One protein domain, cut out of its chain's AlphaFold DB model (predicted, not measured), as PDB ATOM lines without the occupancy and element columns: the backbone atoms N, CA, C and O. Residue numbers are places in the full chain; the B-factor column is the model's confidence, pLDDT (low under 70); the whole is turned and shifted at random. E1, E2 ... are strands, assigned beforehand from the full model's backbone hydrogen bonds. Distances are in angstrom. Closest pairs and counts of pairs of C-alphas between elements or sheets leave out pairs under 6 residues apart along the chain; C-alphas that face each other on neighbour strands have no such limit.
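What this domain is: This is residues 237 to 341 of the 501 residues of an uncharacterized protein of SAR86 cluster bacterium SAR86A (UniProt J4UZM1). Little regular structure: a rod of mostly loops, with the long hairpin E2-E3 making one end, the small hairpin E4-E5 apart from it, and short E1 between them near the middle. The printed part has 105 residues, no named helix and five strands, E1 to E5 in order, 30 residues in all; the class is all strand, and both two-stranded sheets are antiparallel. It is only just compact, close to loose, with a radius of gyration of the C-alphas of 15.3 A and spans of 55 by 27 by 26 A.

How they stand to each other: E1, residues 258 to 261, pairs with no named strand; residues 258 to 259 pair in parallel with 282 to 283. E2, residues 285 to 291, and E3, residues 297 to 304, form a hairpin at 155 degrees, with N 288 and O 300 2.8 A apart, within hydrogen-bond range. E4, residues 314 to 317, and E5, residues 320 to 326, form a hairpin at 116 degrees, with N 314 and O 326 at 2.9 A, within that range. E3 and E4 are apart.

Where its parts are: E1 begins at C-alpha 258 (2.342, 15.135, -31.137). E2 measures 19.1 A and E3 20.4 A from first to last C-alpha. E5 ends at C-alpha 326 (-3.422, 11.434, -19.890).

The domain as a whole: The C-alphas farthest apart, of Ile 238 and Asn 294, are 55.5 A apart. The link E1 to E2 is long. The printed part has no cut, and no printed residue is under 70 in pLDDT.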
ATOM      1  N   SER A 237      -8.004  -0.814 -25.752       91.50
ATOM      2  CA  SER A 237      -9.255  -1.582 -25.755       91.50
ATOM      3  C   SER A 237      -9.988  -1.561 -24.413       91.50
ATOM      4  O   SER A 237     -11.208  -1.714 -24.388       91.50
ATOM      5  N   ILE A 238      -9.259  -1.322 -23.323       90.44
ATOM      6  CA  ILE A 238      -9.776  -1.276 -21.949       90.44
ATOM      7  C   ILE A 238      -9.501   0.069 -21.270       90.44
ATOM      8  O   ILE A 238      -9.661   0.195 -20.064       90.44
ATOM      9  N   LEU A 239      -9.069   1.070 -22.035       92.31
ATOM     10  CA  LEU A 239      -8.839   2.422 -21.552       92.31
ATOM     11  C   LEU A 239     -10.179   3.115 -21.275       92.31
ATOM     12  O   LEU A 239     -10.993   3.259 -22.186       92.31
ATOM     13  N   LYS A 240     -10.375   3.626 -20.059       92.00
ATOM     14  CA  LYS A 240     -11.621   4.286 -19.622       92.00
ATOM     15  C   LYS A 240     -12.165   5.451 -20.460       92.00
ATOM     16  O   LYS A 240     -13.331   5.793 -20.307       92.00
ATOM     17  N   TRP A 241     -11.359   6.068 -21.324       95.19
ATOM     18  CA  TRP A 241     -11.802   7.121 -22.252       95.19
ATOM     19  C   TRP A 241     -11.682   6.721 -23.729       95.19
ATOM     20  O   TRP A 241     -11.626   7.579 -24.613       95.19
ATOM     21  N   ASN A 242     -11.606   5.422 -24.028       94.81
ATOM     22  CA  ASN A 242     -11.432   4.932 -25.396       94.81
ATOM     23  C   ASN A 242     -12.569   5.336 -26.350       94.81
ATOM     24  O   ASN A 242     -12.337   5.425 -27.556       94.81
ATOM     25  N   HIS A 243     -13.764   5.629 -25.830       94.50
ATOM     26  CA  HIS A 243     -14.918   6.121 -26.585       94.50
ATOM     27  C   HIS A 243     -14.704   7.523 -27.162       94.50
ATOM     28  O   HIS A 243     -15.348   7.879 -28.146       94.50
ATOM     29  N   HIS A 244     -13.756   8.287 -26.615       95.81
ATOM     30  CA  HIS A 244     -13.338   9.580 -27.163       95.81
ATOM     31  C   HIS A 244     -12.245   9.474 -28.230       95.81
ATOM     32  O   HIS A 244     -11.943  10.478 -28.874       95.81
ATOM     33  N   ILE A 245     -11.638   8.298 -28.431       95.75
ATOM     34  CA  ILE A 245     -10.559   8.093 -29.406       95.75
ATOM     35  C   ILE A 245     -11.177   7.668 -30.748       95.75
ATOM     36  O   ILE A 245     -11.636   6.530 -30.869       95.75
ATOM     37  N   PRO A 246     -11.183   8.533 -31.785       92.12
ATOM     38  CA  PRO A 246     -11.908   8.250 -33.027       92.12
ATOM     39  C   PRO A 246     -11.305   7.100 -33.840       92.12
ATOM     40  O   PRO A 246     -12.028   6.380 -34.527       92.12
ATOM     41  N   ASP A 247      -9.980   6.945 -33.778       93.50
ATOM     42  CA  ASP A 247      -9.232   5.885 -34.445       93.50
ATOM     43  C   ASP A 247      -8.295   5.198 -33.446       93.50
ATOM     44  O   ASP A 247      -7.238   5.716 -33.093       93.50
ATOM     45  N   GLN A 248      -8.693   4.008 -32.998       94.19
ATOM     46  CA  GLN A 248      -7.928   3.213 -32.035       94.19
ATOM     47  C   GLN A 248      -6.674   2.549 -32.640       94.19
ATOM     48  O   GLN A 248      -5.934   1.893 -31.910       94.19
ATOM     49  N   LEU A 249      -6.434   2.684 -33.953       93.81
ATOM     50  CA  LEU A 249      -5.228   2.189 -34.633       93.81
ATOM     51  C   LEU A 249      -4.181   3.283 -34.884       93.81
ATOM     52  O   LEU A 249      -3.051   2.952 -35.235       93.81
ATOM     53  N   ASN A 250      -4.563   4.557 -34.764       94.81
ATOM     54  CA  ASN A 250      -3.692   5.710 -34.983       94.81
ATOM     55  C   ASN A 250      -3.891   6.715 -33.842       94.81
ATOM     56  O   ASN A 250      -4.460   7.794 -34.023       94.81
ATOM     57  N   VAL A 251      -3.469   6.334 -32.636       97.00
ATOM     58  CA  VAL A 251      -3.770   7.075 -31.411       97.00
ATOM     59  C   VAL A 251      -2.757   8.200 -31.181       97.00
ATOM     60  O   VAL A 251      -1.545   7.978 -31.139       97.00
ATOM     61  N   LEU A 252      -3.252   9.424 -30.971       96.88
ATOM     62  CA  LEU A 252      -2.420  10.573 -30.598       96.88
ATOM     63  C   LEU A 252      -1.662  10.297 -29.291       96.88
ATOM     64  O   LEU A 252      -2.250   9.821 -28.321       96.88
ATOM     65  N   GLY A 253      -0.365  10.604 -29.264       93.50
ATOM     66  CA  GLY A 253       0.488  10.384 -28.091       93.50
ATOM     67  C   GLY A 253       1.014   8.954 -27.931       93.50
ATOM     68  O   GLY A 253       1.888   8.749 -27.095       93.50
ATOM     69  N   LYS A 254       0.537   8.001 -28.750       94.69
ATOM     70  CA  LYS A 254       0.995   6.601 -28.773       94.69
ATOM     71  C   LYS A 254       1.543   6.188 -30.139       94.69
ATOM     72  O   LYS A 254       2.698   5.790 -30.233       94.69
ATOM     73  N   ASP A 255       0.722   6.286 -31.184       95.56
ATOM     74  CA  ASP A 255       1.094   5.932 -32.562       95.56
ATOM     75  C   ASP A 255       1.471   7.168 -33.393       95.56
ATOM     76  O   ASP A 255       2.215   7.058 -34.363       95.56
ATOM     77  N   ILE A 256       0.948   8.340 -33.013       95.56
ATOM     78  CA  ILE A 256       1.226   9.639 -33.639       95.56
ATOM     79  C   ILE A 256       1.943  10.527 -32.619       95.56
ATOM     80  O   ILE A 256       1.337  10.942 -31.620       95.56
ATOM     81  N   GLN A 257       3.201  10.879 -32.886       93.81
ATOM     82  CA  GLN A 257       3.967  11.773 -32.020       93.81
ATOM     83  C   GLN A 257       3.490  13.224 -32.189       93.81
ATOM     84  O   GLN A 257       3.763  13.891 -33.192       93.81
ATOM     85  N   VAL A 258       2.786  13.737 -31.179       94.12
ATOM     86  CA  VAL A 258       2.342  15.135 -31.137       94.12
ATOM     87  C   VAL A 258       3.401  15.998 -30.463       94.12
ATOM     88  O   VAL A 258       3.829  15.719 -29.345       94.12
ATOM     89  N   CYS A 259       3.773  17.094 -31.116       93.06
ATOM     90  CA  CYS A 259       4.766  18.034 -30.616       93.06
ATOM     91  C   CYS A 259       4.195  19.438 -30.430       93.06
ATOM     92  O   CYS A 259       3.400  19.940 -31.236       93.06
ATOM     93  N   TYR A 260       4.678  20.122 -29.392       90.94
ATOM     94  CA  TYR A 260       4.440  21.549 -29.238       90.94
ATOM     95  C   TYR A 260       5.375  22.341 -30.143       90.94
ATOM     96  O   TYR A 260       6.586  22.298 -29.960       90.94
ATOM     97  N   ASN A 261       4.821  23.103 -31.084       93.06
ATOM     98  CA  ASN A 261       5.583  23.950 -31.999       93.06
ATOM     99  C   ASN A 261       5.357  25.446 -31.750       93.06
ATOM    100  O   ASN A 261       4.231  25.904 -31.509       93.06
ATOM    101  N   TYR A 262       6.431  26.212 -31.895       92.12
ATOM    102  CA  TYR A 262       6.418  27.668 -31.932       92.12
ATOM    103  C   TYR A 262       6.279  28.176 -33.370       92.12
ATOM    104  O   TYR A 262       6.456  27.443 -34.343       92.12
ATOM    105  N   GLY A 263       5.944  29.460 -33.510       91.00
ATOM    106  CA  GLY A 263       5.707  30.066 -34.818       91.00
ATOM    107  C   GLY A 263       6.918  30.055 -35.750       91.00
ATOM    108  O   GLY A 263       6.744  29.985 -36.962       91.00
ATOM    109  N   ASP A 264       8.129  30.056 -35.197       91.44
ATOM    110  CA  ASP A 264       9.383  29.986 -35.951       91.44
ATOM    111  C   ASP A 264       9.762  28.569 -36.418       91.44
ATOM    112  O   ASP A 264      10.798  28.395 -37.058       91.44
ATOM    113  N   GLY A 265       8.922  27.570 -36.130       89.69
ATOM    114  CA  GLY A 265       9.137  26.174 -36.499       89.69
ATOM    115  C   GLY A 265       9.991  25.385 -35.508       89.69
ATOM    116  O   GLY A 265      10.202  24.195 -35.725       89.69
ATOM    117  N   THR A 266      10.465  26.004 -34.423       92.62
ATOM    118  CA  THR A 266      11.075  25.265 -33.311       92.62
ATOM    119  C   THR A 266      10.011  24.496 -32.528       92.62
ATOM    120  O   THR A 266       8.815  24.802 -32.599       92.62
ATOM    121  N   ILE A 267      10.444  23.487 -31.774       93.38
ATOM    122  CA  ILE A 267       9.575  22.697 -30.899       93.38
ATOM    123  C   ILE A 267      10.008  22.826 -29.445       93.38
ATOM    124  O   ILE A 267      11.160  23.157 -29.162       93.38
ATOM    125  N   ALA A 268       9.074  22.571 -28.536       87.69
ATOM    126  CA  ALA A 268       9.375  22.423 -27.125       87.69
ATOM    127  C   ALA A 268       9.567  20.948 -26.764       87.69
ATOM    128  O   ALA A 268       8.736  20.113 -27.121       87.69
ATOM    129  N   ASP A 269      10.616  20.678 -25.996       84.44
ATOM    130  CA  ASP A 269      10.847  19.426 -25.284       84.44
ATOM    131  C   ASP A 269      10.954  19.769 -23.795       84.44
ATOM    132  O   ASP A 269      12.024  20.094 -23.293       84.44
ATOM    133  N   TRP A 270       9.805  19.880 -23.121       79.06
ATOM    134  CA  TRP A 270       9.753  20.384 -21.742       79.06
ATOM    135  C   TRP A 270      10.259  19.388 -20.702       79.06
ATOM    136  O   TRP A 270      10.566  19.812 -19.590       79.06
ATOM    137  N   ASP A 271      10.338  18.106 -21.057       75.44
ATOM    138  CA  ASP A 271      10.749  17.034 -20.147       75.44
ATOM    139  C   ASP A 271      12.095  16.413 -20.559       75.44
ATOM    140  O   ASP A 271      12.440  15.330 -20.094       75.44
ATOM    141  N   ASP A 272      12.849  17.098 -21.432       81.12
ATOM    142  CA  ASP A 272      14.175  16.693 -21.916       81.12
ATOM    143  C   ASP A 272      14.221  15.244 -22.452       81.12
ATOM    144  O   ASP A 272      15.187  14.502 -22.244       81.12
ATOM    145  N   LEU A 273      13.173  14.830 -23.173       82.06
ATOM    146  CA  LEU A 273      13.040  13.482 -23.740       82.06
ATOM    147  C   LEU A 273      13.919  13.267 -24.984       82.06
ATOM    148  O   LEU A 273      14.049  12.146 -25.477       82.06
ATOM    149  N   GLY A 274      14.539  14.329 -25.501       86.06
ATOM    150  CA  GLY A 274      15.371  14.312 -26.698       86.06
ATOM    151  C   GLY A 274      14.568  14.343 -27.999       86.06
ATOM    152  O   GLY A 274      15.080  13.893 -29.028       86.06
ATOM    153  N   ILE A 275      13.333  14.856 -27.964       88.31
ATOM    154  CA  ILE A 275      12.434  14.905 -29.125       88.31
ATOM    155  C   ILE A 275      12.946  15.939 -30.133       88.31
ATOM    156  O   ILE A 275      13.199  17.097 -29.796       88.31
ATOM    157  N   ASN A 276      13.055  15.541 -31.399       92.00
ATOM    158  CA  ASN A 276      13.429  16.416 -32.506       92.00
ATOM    159  C   ASN A 276      12.252  16.634 -33.455       92.00
ATOM    160  O   ASN A 276      11.314  15.850 -33.524       92.00
ATOM    161  N   ILE A 277      12.342  17.680 -34.281       92.19
ATOM    162  CA  ILE A 277      11.319  18.000 -35.295       92.19
ATOM    163  C   ILE A 277      11.035  16.810 -36.225       92.19
ATOM    164  O   ILE A 277       9.904  16.639 -36.665       92.19
ATOM    165  N   ALA A 278      12.055  16.004 -36.537       92.31
ATOM    166  CA  ALA A 278      11.919  14.835 -37.405       92.31
ATOM    167  C   ALA A 278      11.140  13.677 -36.758       92.31
ATOM    168  O   ALA A 278      10.692  12.796 -37.485       92.31
ATOM    169  N   ASP A 279      10.991  13.697 -35.433       92.31
ATOM    170  CA  ASP A 279      10.237  12.705 -34.669       92.31
ATOM    171  C   ASP A 279       8.750  13.087 -34.574       92.31
ATOM    172  O   ASP A 279       7.937  12.277 -34.157       92.31
ATOM    173  N   CYS A 280       8.380  14.317 -34.950       94.75
ATOM    174  CA  CYS A 280       7.023  14.837 -34.825       94.75
ATOM    175  C   CYS A 280       6.160  14.487 -36.043       94.75
ATOM    176  O   CYS A 280       6.374  15.016 -37.136       94.75
ATOM    177  N   ASP A 281       5.116  13.694 -35.825       95.62
ATOM    178  CA  ASP A 281       4.099  13.398 -36.839       95.62
ATOM    179  C   ASP A 281       3.025  14.493 -36.915       95.62
ATOM    180  O   ASP A 281       2.409  14.709 -37.960       95.62
ATOM    181  N   CYS A 282       2.796  15.202 -35.801       94.75
ATOM    182  CA  CYS A 282       1.715  16.175 -35.658       94.75
ATOM    183  C   CYS A 282       2.152  17.392 -34.825       94.75
ATOM    184  O   CYS A 282       2.833  17.262 -33.809       94.75
ATOM    185  N   PHE A 283       1.707  18.591 -35.209       94.38
ATOM    186  CA  PHE A 283       2.008  19.841 -34.503       94.38
ATOM    187  C   PHE A 283       0.761  20.464 -33.875       94.38
ATOM    188  O   PHE A 283      -0.221  20.737 -34.567       94.38
ATOM    189  N   ILE A 284       0.815  20.736 -32.567       91.69
ATOM    190  CA  ILE A 284      -0.353  21.155 -31.773       91.69
ATOM    191  C   ILE A 284      -0.842  22.582 -32.071       91.69
ATOM    192  O   ILE A 284      -2.004  22.895 -31.811       91.69
ATOM    193  N   ASN A 285       0.012  23.474 -32.584       91.75
ATOM    194  CA  ASN A 285      -0.323  24.882 -32.813       91.75
ATOM    195  C   ASN A 285      -0.284  25.236 -34.304       91.75
ATOM    196  O   ASN A 285       0.701  24.983 -35.001       91.75
ATOM    197  N   GLU A 286      -1.314  25.939 -34.772       93.06
ATOM    198  CA  GLU A 286      -1.314  26.596 -36.076       93.06
ATOM    199  C   GLU A 286      -0.854  28.054 -35.930       93.06
ATOM    200  O   GLU A 286      -1.418  28.835 -35.155       93.06
ATOM    201  N   TRP A 287       0.152  28.440 -36.716       94.19
ATOM    202  CA  TRP A 287       0.726  29.785 -36.713       94.19
ATOM    203  C   TRP A 287       0.602  30.438 -38.087       94.19
ATOM    204  O   TRP A 287       0.818  29.812 -39.124       94.19
ATOM    205  N   ARG A 288       0.299  31.736 -38.101       94.44
ATOM    206  CA  ARG A 288       0.353  32.571 -39.302       94.44
ATOM    207  C   ARG A 288       1.677  33.318 -39.332       94.44
ATOM    208  O   ARG A 288       1.978  34.060 -38.401       94.44
ATOM    209  N   THR A 289       2.410  33.183 -40.432       94.94
ATOM    210  CA  THR A 289       3.627  33.963 -40.684       94.94
ATOM    211  C   THR A 289       3.289  35.204 -41.500       94.94
ATOM    212  O   THR A 289       2.664  35.102 -42.554       94.94
ATOM    213  N   THR A 290       3.719  36.372 -41.026       93.69
ATOM    214  CA  THR A 290       3.648  37.636 -41.766       93.69
ATOM    215  C   THR A 290       5.052  38.199 -41.910       93.69
ATOM    216  O   THR A 290       5.722  38.440 -40.906       93.69
ATOM    217  N   THR A 291       5.489  38.415 -43.147       93.69
ATOM    218  CA  THR A 291       6.792  39.011 -43.454       93.69
ATOM    219  C   THR A 291       6.624  40.504 -43.722       93.69
ATOM    220  O   THR A 291       5.821  40.895 -44.571       93.69
ATOM    221  N   ASP A 292       7.358  41.341 -42.991       91.75
ATOM    222  CA  ASP A 292       7.360  42.788 -43.208       91.75
ATOM    223  C   ASP A 292       8.133  43.186 -44.484       91.75
ATOM    224  O   ASP A 292       8.779  42.371 -45.147       91.75
ATOM    225  N   SER A 293       8.097  44.474 -44.840       90.25
ATOM    226  CA  SER A 293       8.815  45.005 -46.009       90.25
ATOM    227  C   SER A 293      10.344  44.888 -45.920       90.25
ATOM    228  O   SER A 293      11.021  45.080 -46.927       90.25
ATOM    229  N   ASN A 294      10.885  44.604 -44.733       90.88
ATOM    230  CA  ASN A 294      12.312  44.418 -44.475       90.88
ATOM    231  C   ASN A 294      12.715  42.931 -44.474       90.88
ATOM    232  O   ASN A 294      13.891  42.627 -44.283       90.88
ATOM    233  N   GLY A 295      11.770  42.012 -44.703       89.19
ATOM    234  CA  GLY A 295      12.007  40.571 -44.693       89.19
ATOM    235  C   GLY A 295      11.945  39.923 -43.307       89.19
ATOM    236  O   GLY A 295      12.292  38.749 -43.189       89.19
ATOM    237  N   ASN A 296      11.514  40.639 -42.263       92.38
ATOM    238  CA  ASN A 296      11.373  40.064 -40.925       92.38
ATOM    239  C   ASN A 296      10.047  39.324 -40.797       92.38
ATOM    240  O   ASN A 296       8.984  39.872 -41.096       92.38
ATOM    241  N   ASN A 297      10.110  38.099 -40.284       92.94
ATOM    242  CA  ASN A 297       8.924  37.312 -39.991       92.94
ATOM    243  C   ASN A 297       8.380  37.641 -38.600       92.94
ATOM    244  O   ASN A 297       9.113  37.702 -37.616       92.94
ATOM    245  N   THR A 298       7.066  37.788 -38.533       93.06
ATOM    246  CA  THR A 298       6.284  37.821 -37.301       93.06
ATOM    247  C   THR A 298       5.303  36.662 -37.324       93.06
ATOM    248  O   THR A 298       4.686  36.383 -38.355       93.06
ATOM    249  N   TYR A 299       5.174  35.974 -36.193       93.94
ATOM    250  CA  TYR A 299       4.324  34.799 -36.073       93.94
ATOM    251  C   TYR A 299       3.151  35.102 -35.154       93.94
ATOM    252  O   TYR A 299       3.326  35.583 -34.036       93.94
ATOM    253  N   THR A 300       1.940  34.843 -35.630       93.44
ATOM    254  CA  THR A 300       0.705  35.050 -34.871       93.44
ATOM    255  C   THR A 300       0.026  33.710 -34.647       93.44
ATOM    256  O   THR A 300      -0.207  32.978 -35.609       93.44
ATOM    257  N   PHE A 301      -0.281  33.388 -33.391       90.62
ATOM    258  CA  PHE A 301      -1.046  32.191 -33.052       90.62
ATOM    259  C   PHE A 301      -2.429  32.277 -33.699       90.62
ATOM    260  O   PHE A 301      -3.099  33.304 -33.587       90.62
ATOM    261  N   VAL A 302      -2.839  31.219 -34.395       90.00
ATOM    262  CA  VAL A 302      -4.159  31.144 -35.030       90.00
ATOM    263  C   VAL A 302      -5.105  30.359 -34.138       90.00
ATOM    264  O   VAL A 302      -6.134  30.886 -33.726       90.00
ATOM    265  N   ARG A 303      -4.758  29.100 -33.856       87.06
ATOM    266  CA  ARG A 303      -5.542  28.162 -33.043       87.06
ATOM    267  C   ARG A 303      -4.724  26.911 -32.721       87.06
ATOM    268  O   ARG A 303      -3.615  26.732 -33.226       87.06
ATOM    269  N   LYS A 304      -5.297  26.027 -31.907       86.81
ATOM    270  CA  LYS A 304      -4.838  24.641 -31.781       86.81
ATOM    271  C   LYS A 304      -5.217  23.855 -33.035       86.81
ATOM    272  O   LYS A 304      -6.310  24.064 -33.558       86.81
ATOM    273  N   ASN A 305      -4.310  23.012 -33.520       90.69
ATOM    274  CA  ASN A 305      -4.557  22.162 -34.680       90.69
ATOM    275  C   ASN A 305      -5.592  21.083 -34.311       90.69
ATOM    276  O   ASN A 305      -5.251  20.216 -33.505       90.69
ATOM    277  N   PRO A 306      -6.803  21.092 -34.898       88.56
ATOM    278  CA  PRO A 306      -7.861  20.148 -34.538       88.56
ATOM    279  C   PRO A 306      -7.493  18.674 -34.747       88.56
ATOM    280  O   PRO A 306      -8.014  17.821 -34.037       88.56
ATOM    281  N   GLU A 307      -6.594  18.368 -35.688       89.50
ATOM    282  CA  GLU A 307      -6.146  16.994 -35.964       89.50
ATOM    283  C   GLU A 307      -5.134  16.493 -34.924       89.50
ATOM    284  O   GLU A 307      -5.041  15.294 -34.681       89.50
ATOM    285  N   CYS A 308      -4.403  17.404 -34.270       91.25
ATOM    286  CA  CYS A 308      -3.387  17.069 -33.267       91.25
ATOM    287  C   CYS A 308      -3.840  17.341 -31.826       91.25
ATOM    288  O   CYS A 308      -3.137  16.976 -30.887       91.25
ATOM    289  N   SER A 309      -4.967  18.033 -31.634       89.00
ATOM    290  CA  SER A 309      -5.499  18.420 -30.322       89.00
ATOM    291  C   SER A 309      -6.663  17.543 -29.855       89.00
ATOM    292  O   SER A 309      -7.417  17.963 -28.980       89.00
ATOM    293  N   GLY A 310      -6.849  16.379 -30.482       92.56
ATOM    294  CA  GLY A 310      -7.863  15.401 -30.099       92.56
ATOM    295  C   GLY A 310      -7.497  14.618 -28.835       92.56
ATOM    296  O   GLY A 310      -6.453  14.841 -28.218       92.56
ATOM    297  N   VAL A 311      -8.374  13.682 -28.473       95.94
ATOM    298  CA  VAL A 311      -8.146  12.740 -27.373       95.94
ATOM    299  C   VAL A 311      -7.281  11.575 -27.853       95.94
ATOM    300  O   VAL A 311      -7.454  11.071 -28.963       95.94
ATOM    301  N   GLY A 312      -6.346  11.156 -27.008       96.75
ATOM    302  CA  GLY A 312      -5.434  10.050 -27.258       96.75
ATOM    303  C   GLY A 312      -4.931   9.419 -25.962       96.75
ATOM    304  O   GLY A 312      -5.647   9.362 -24.962       96.75
ATOM    305  N   LEU A 313      -3.693   8.937 -25.993       96.62
ATOM    306  CA  LEU A 313      -3.001   8.339 -24.857       96.62
ATOM    307  C   LEU A 313      -1.595   8.939 -24.792       96.62
ATOM    308  O   LEU A 313      -0.672   8.436 -25.423       96.62
ATOM    309  N   PHE A 314      -1.446  10.041 -24.063       94.25
ATOM    310  CA  PHE A 314      -0.172  10.739 -23.931       94.25
ATOM    311  C   PHE A 314       0.546  10.272 -22.676       94.25
ATOM    312  O   PHE A 314      -0.027  10.329 -21.590       94.25
ATOM    313  N   GLU A 315       1.797   9.844 -22.821       90.94
ATOM    314  CA  GLU A 315       2.620   9.423 -21.692       90.94
ATOM    315  C   GLU A 315       3.029  10.618 -20.813       90.94
ATOM    316  O   GLU A 315       3.289  11.732 -21.290       90.94
ATOM    317  N   GLY A 316       3.044  10.369 -19.511       88.50
ATOM    318  CA  GLY A 316       3.334  11.308 -18.448       88.50
ATOM    319  C   GLY A 316       2.088  11.973 -17.860       88.50
ATOM    320  O   GLY A 316       1.214  12.466 -18.577       88.50
ATOM    321  N   ASN A 317       2.033  12.049 -16.538       88.06
ATOM    322  CA  ASN A 317       1.119  12.905 -15.787       88.06
ATOM    323  C   ASN A 317       1.763  13.251 -14.431       88.06
ATOM    324  O   ASN A 317       2.977  13.107 -14.252       88.06
ATOM    325  N   TYR A 318       0.971  13.722 -13.478       84.31
ATOM    326  CA  TYR A 318       1.469  14.110 -12.162       84.31
ATOM    327  C   TYR A 318       2.101  12.978 -11.350       84.31
ATOM    328  O   TYR A 318       3.020  13.223 -10.569       84.31
ATOM    329  N   TYR A 319       1.620  11.753 -11.549       83.00
ATOM    330  CA  TYR A 319       2.041  10.545 -10.840       83.00
ATOM    331  C   TYR A 319       3.342   9.949 -11.400       83.00
ATOM    332  O   TYR A 319       3.967   9.104 -10.762       83.00
ATOM    333  N   GLY A 320       3.774  10.395 -12.579       83.00
ATOM    334  CA  GLY A 320       5.066  10.023 -13.137       83.00
ATOM    335  C   GLY A 320       5.201  10.352 -14.618       83.00
ATOM    336  O   GLY A 320       4.214  10.499 -15.339       83.00
ATOM    337  N   LEU A 321       6.451  10.438 -15.081       83.31
ATOM    338  CA  LEU A 321       6.785  10.664 -16.493       83.31
ATOM    339  C   LEU A 321       6.510   9.450 -17.390       83.31
ATOM    340  O   LEU A 321       6.246   9.645 -18.569       83.31
ATOM    341  N   TYR A 322       6.590   8.236 -16.844       86.06
ATOM    342  CA  TYR A 322       6.504   6.976 -17.588       86.06
ATOM    343  C   TYR A 322       5.412   6.079 -17.010       86.06
ATOM    344  O   TYR A 322       5.105   6.191 -15.820       86.06
ATOM    345  N   ASP A 323       4.840   5.199 -17.839       88.00
ATOM    346  CA  ASP A 323       3.776   4.242 -17.462       88.00
ATOM    347  C   ASP A 323       2.524   4.884 -16.829       88.00
ATOM    348  O   ASP A 323       1.700   4.228 -16.191       88.00
ATOM    349  N   ASN A 324       2.375   6.187 -17.029       90.06
ATOM    350  CA  ASN A 324       1.267   7.003 -16.574       90.06
ATOM    351  C   ASN A 324       0.778   7.804 -17.774       90.06
ATOM    352  O   ASN A 324       1.590   8.303 -18.547       90.06
ATOM    353  N   TYR A 325      -0.532   7.927 -17.946       92.94
ATOM    354  CA  TYR A 325      -1.117   8.461 -19.168       92.94
ATOM    355  C   TYR A 325      -2.188   9.505 -18.885       92.94
ATOM    356  O   TYR A 325      -2.829   9.496 -17.828       92.94
ATOM    357  N   ARG A 326      -2.388  10.391 -19.862       94.38
ATOM    358  CA  ARG A 326      -3.422  11.434 -19.890       94.38
ATOM    359  C   ARG A 326      -4.107  11.500 -21.264       94.38
ATOM    360  O   ARG A 326      -3.495  11.113 -22.264       94.38
ATOM    361  N   PRO A 327      -5.347  12.010 -21.354       95.75
ATOM    362  CA  PRO A 327      -6.133  11.972 -22.583       95.75
ATOM    363  C   PRO A 327      -5.741  13.039 -23.598       95.75
ATOM    364  O   PRO A 327      -6.019  12.873 -24.782       95.75
ATOM    365  N   THR A 328      -5.133  14.150 -23.173       93.06
ATOM    366  CA  THR A 328      -4.847  15.276 -24.070       93.06
ATOM    367  C   THR A 328      -3.423  15.793 -23.921       93.06
ATOM    368  O   THR A 328      -2.796  15.692 -22.868       93.06
ATOM    369  N   PHE A 329      -2.904  16.391 -24.993       89.56
ATOM    370  CA  PHE A 329      -1.583  17.016 -24.962       89.56
ATOM    371  C   PHE A 329      -1.564  18.321 -24.146       89.56
ATOM    372  O   PHE A 329      -0.520  18.691 -23.620       89.56
ATOM    373  N   CYS A 330      -2.681  19.056 -24.111       87.62
ATOM    374  CA  CYS A 330      -2.784  20.395 -23.527       87.62
ATOM    375  C   CYS A 330      -4.224  20.634 -23.047       87.62
ATOM    376  O   CYS A 330      -5.135  20.793 -23.860       87.62
ATOM    377  N   SER A 331      -4.390  20.727 -21.729       91.62
ATOM    378  CA  SER A 331      -5.633  21.077 -21.036       91.62
ATOM    379  C   SER A 331      -5.344  22.055 -19.890       91.62
ATOM    380  O   SER A 331      -4.184  22.362 -19.592       91.62
ATOM    381  N   VAL A 332      -6.394  22.546 -19.230       92.62
ATOM    382  CA  VAL A 332      -6.267  23.293 -17.968       92.62
ATOM    383  C   VAL A 332      -5.814  22.411 -16.795       92.62
ATOM    384  O   VAL A 332      -5.299  22.949 -15.817       92.62
ATOM    385  N   MET A 333      -5.991  21.087 -16.885       93.44
ATOM    386  CA  MET A 333      -5.472  20.125 -15.902       93.44
ATOM    387  C   MET A 333      -3.970  19.871 -16.093       93.44
ATOM    388  O   MET A 333      -3.288  19.397 -15.189       93.44
ATOM    389  N   ASP A 334      -3.436  20.234 -17.260       89.12
ATOM    390  CA  ASP A 334      -2.009  20.415 -17.516       89.12
ATOM    391  C   ASP A 334      -1.618  21.900 -17.305       89.12
ATOM    392  O   ASP A 334      -2.393  22.745 -16.861       89.12
ATOM    393  N   LYS A 335      -0.396  22.287 -17.670       83.62
ATOM    394  CA  LYS A 335       0.110  23.664 -17.614       83.62
ATOM    395  C   LYS A 335      -0.461  24.569 -18.728       83.62
ATOM    396  O   LYS A 335      -0.027  25.717 -18.883       83.62
ATOM    397  N   CYS A 336      -1.441  24.105 -19.513       86.38
ATOM    398  CA  CYS A 336      -1.941  24.792 -20.704       86.38
ATOM    399  C   CYS A 336      -3.079  25.782 -20.389       86.38
ATOM    400  O   CYS A 336      -4.240  25.593 -20.738       86.38
ATOM    401  N   THR A 337      -2.736  26.913 -19.768       82.19
ATOM    402  CA  THR A 337      -3.711  27.903 -19.254       82.19
ATOM    403  C   THR A 337      -4.657  28.525 -20.298       82.19
ATOM    404  O   THR A 337      -5.717  29.056 -19.931       82.19
ATOM    405  N   SER A 338      -4.290  28.472 -21.583       80.00
ATOM    406  CA  SER A 338      -5.099  28.937 -22.716       80.00
ATOM    407  C   SER A 338      -6.129  27.918 -23.212       80.00
ATOM    408  O   SER A 338      -6.989  28.295 -24.004       80.00
ATOM    409  N   ALA A 339      -6.058  26.666 -22.758       82.88
ATOM    410  CA  ALA A 339      -7.025  25.623 -23.076       82.88
ATOM    411  C   ALA A 339      -8.203  25.598 -22.084       82.88
ATOM    412  O   ALA A 339      -8.172  26.243 -21.022       82.88
ATOM    413  N   GLY A 340      -9.254  24.877 -22.481       90.25
ATOM    414  CA  GLY A 340     -10.338  24.432 -21.608       90.25
ATOM    415  C   GLY A 340      -9.997  23.111 -20.916       90.25
ATOM    416  O   GLY A 340      -8.823  22.754 -20.783       90.25
ATOM    417  N   TYR A 341     -11.024  22.395 -20.479       94.75
ATOM    418  CA  TYR A 341     -10.891  21.083 -19.850       94.75
ATOM    419  C   TYR A 341     -10.538  19.984 -20.864       94.75
ATOM    420  O   TYR A 341      -9.688  19.144 -20.579       94.75
TER     421      TYR A 341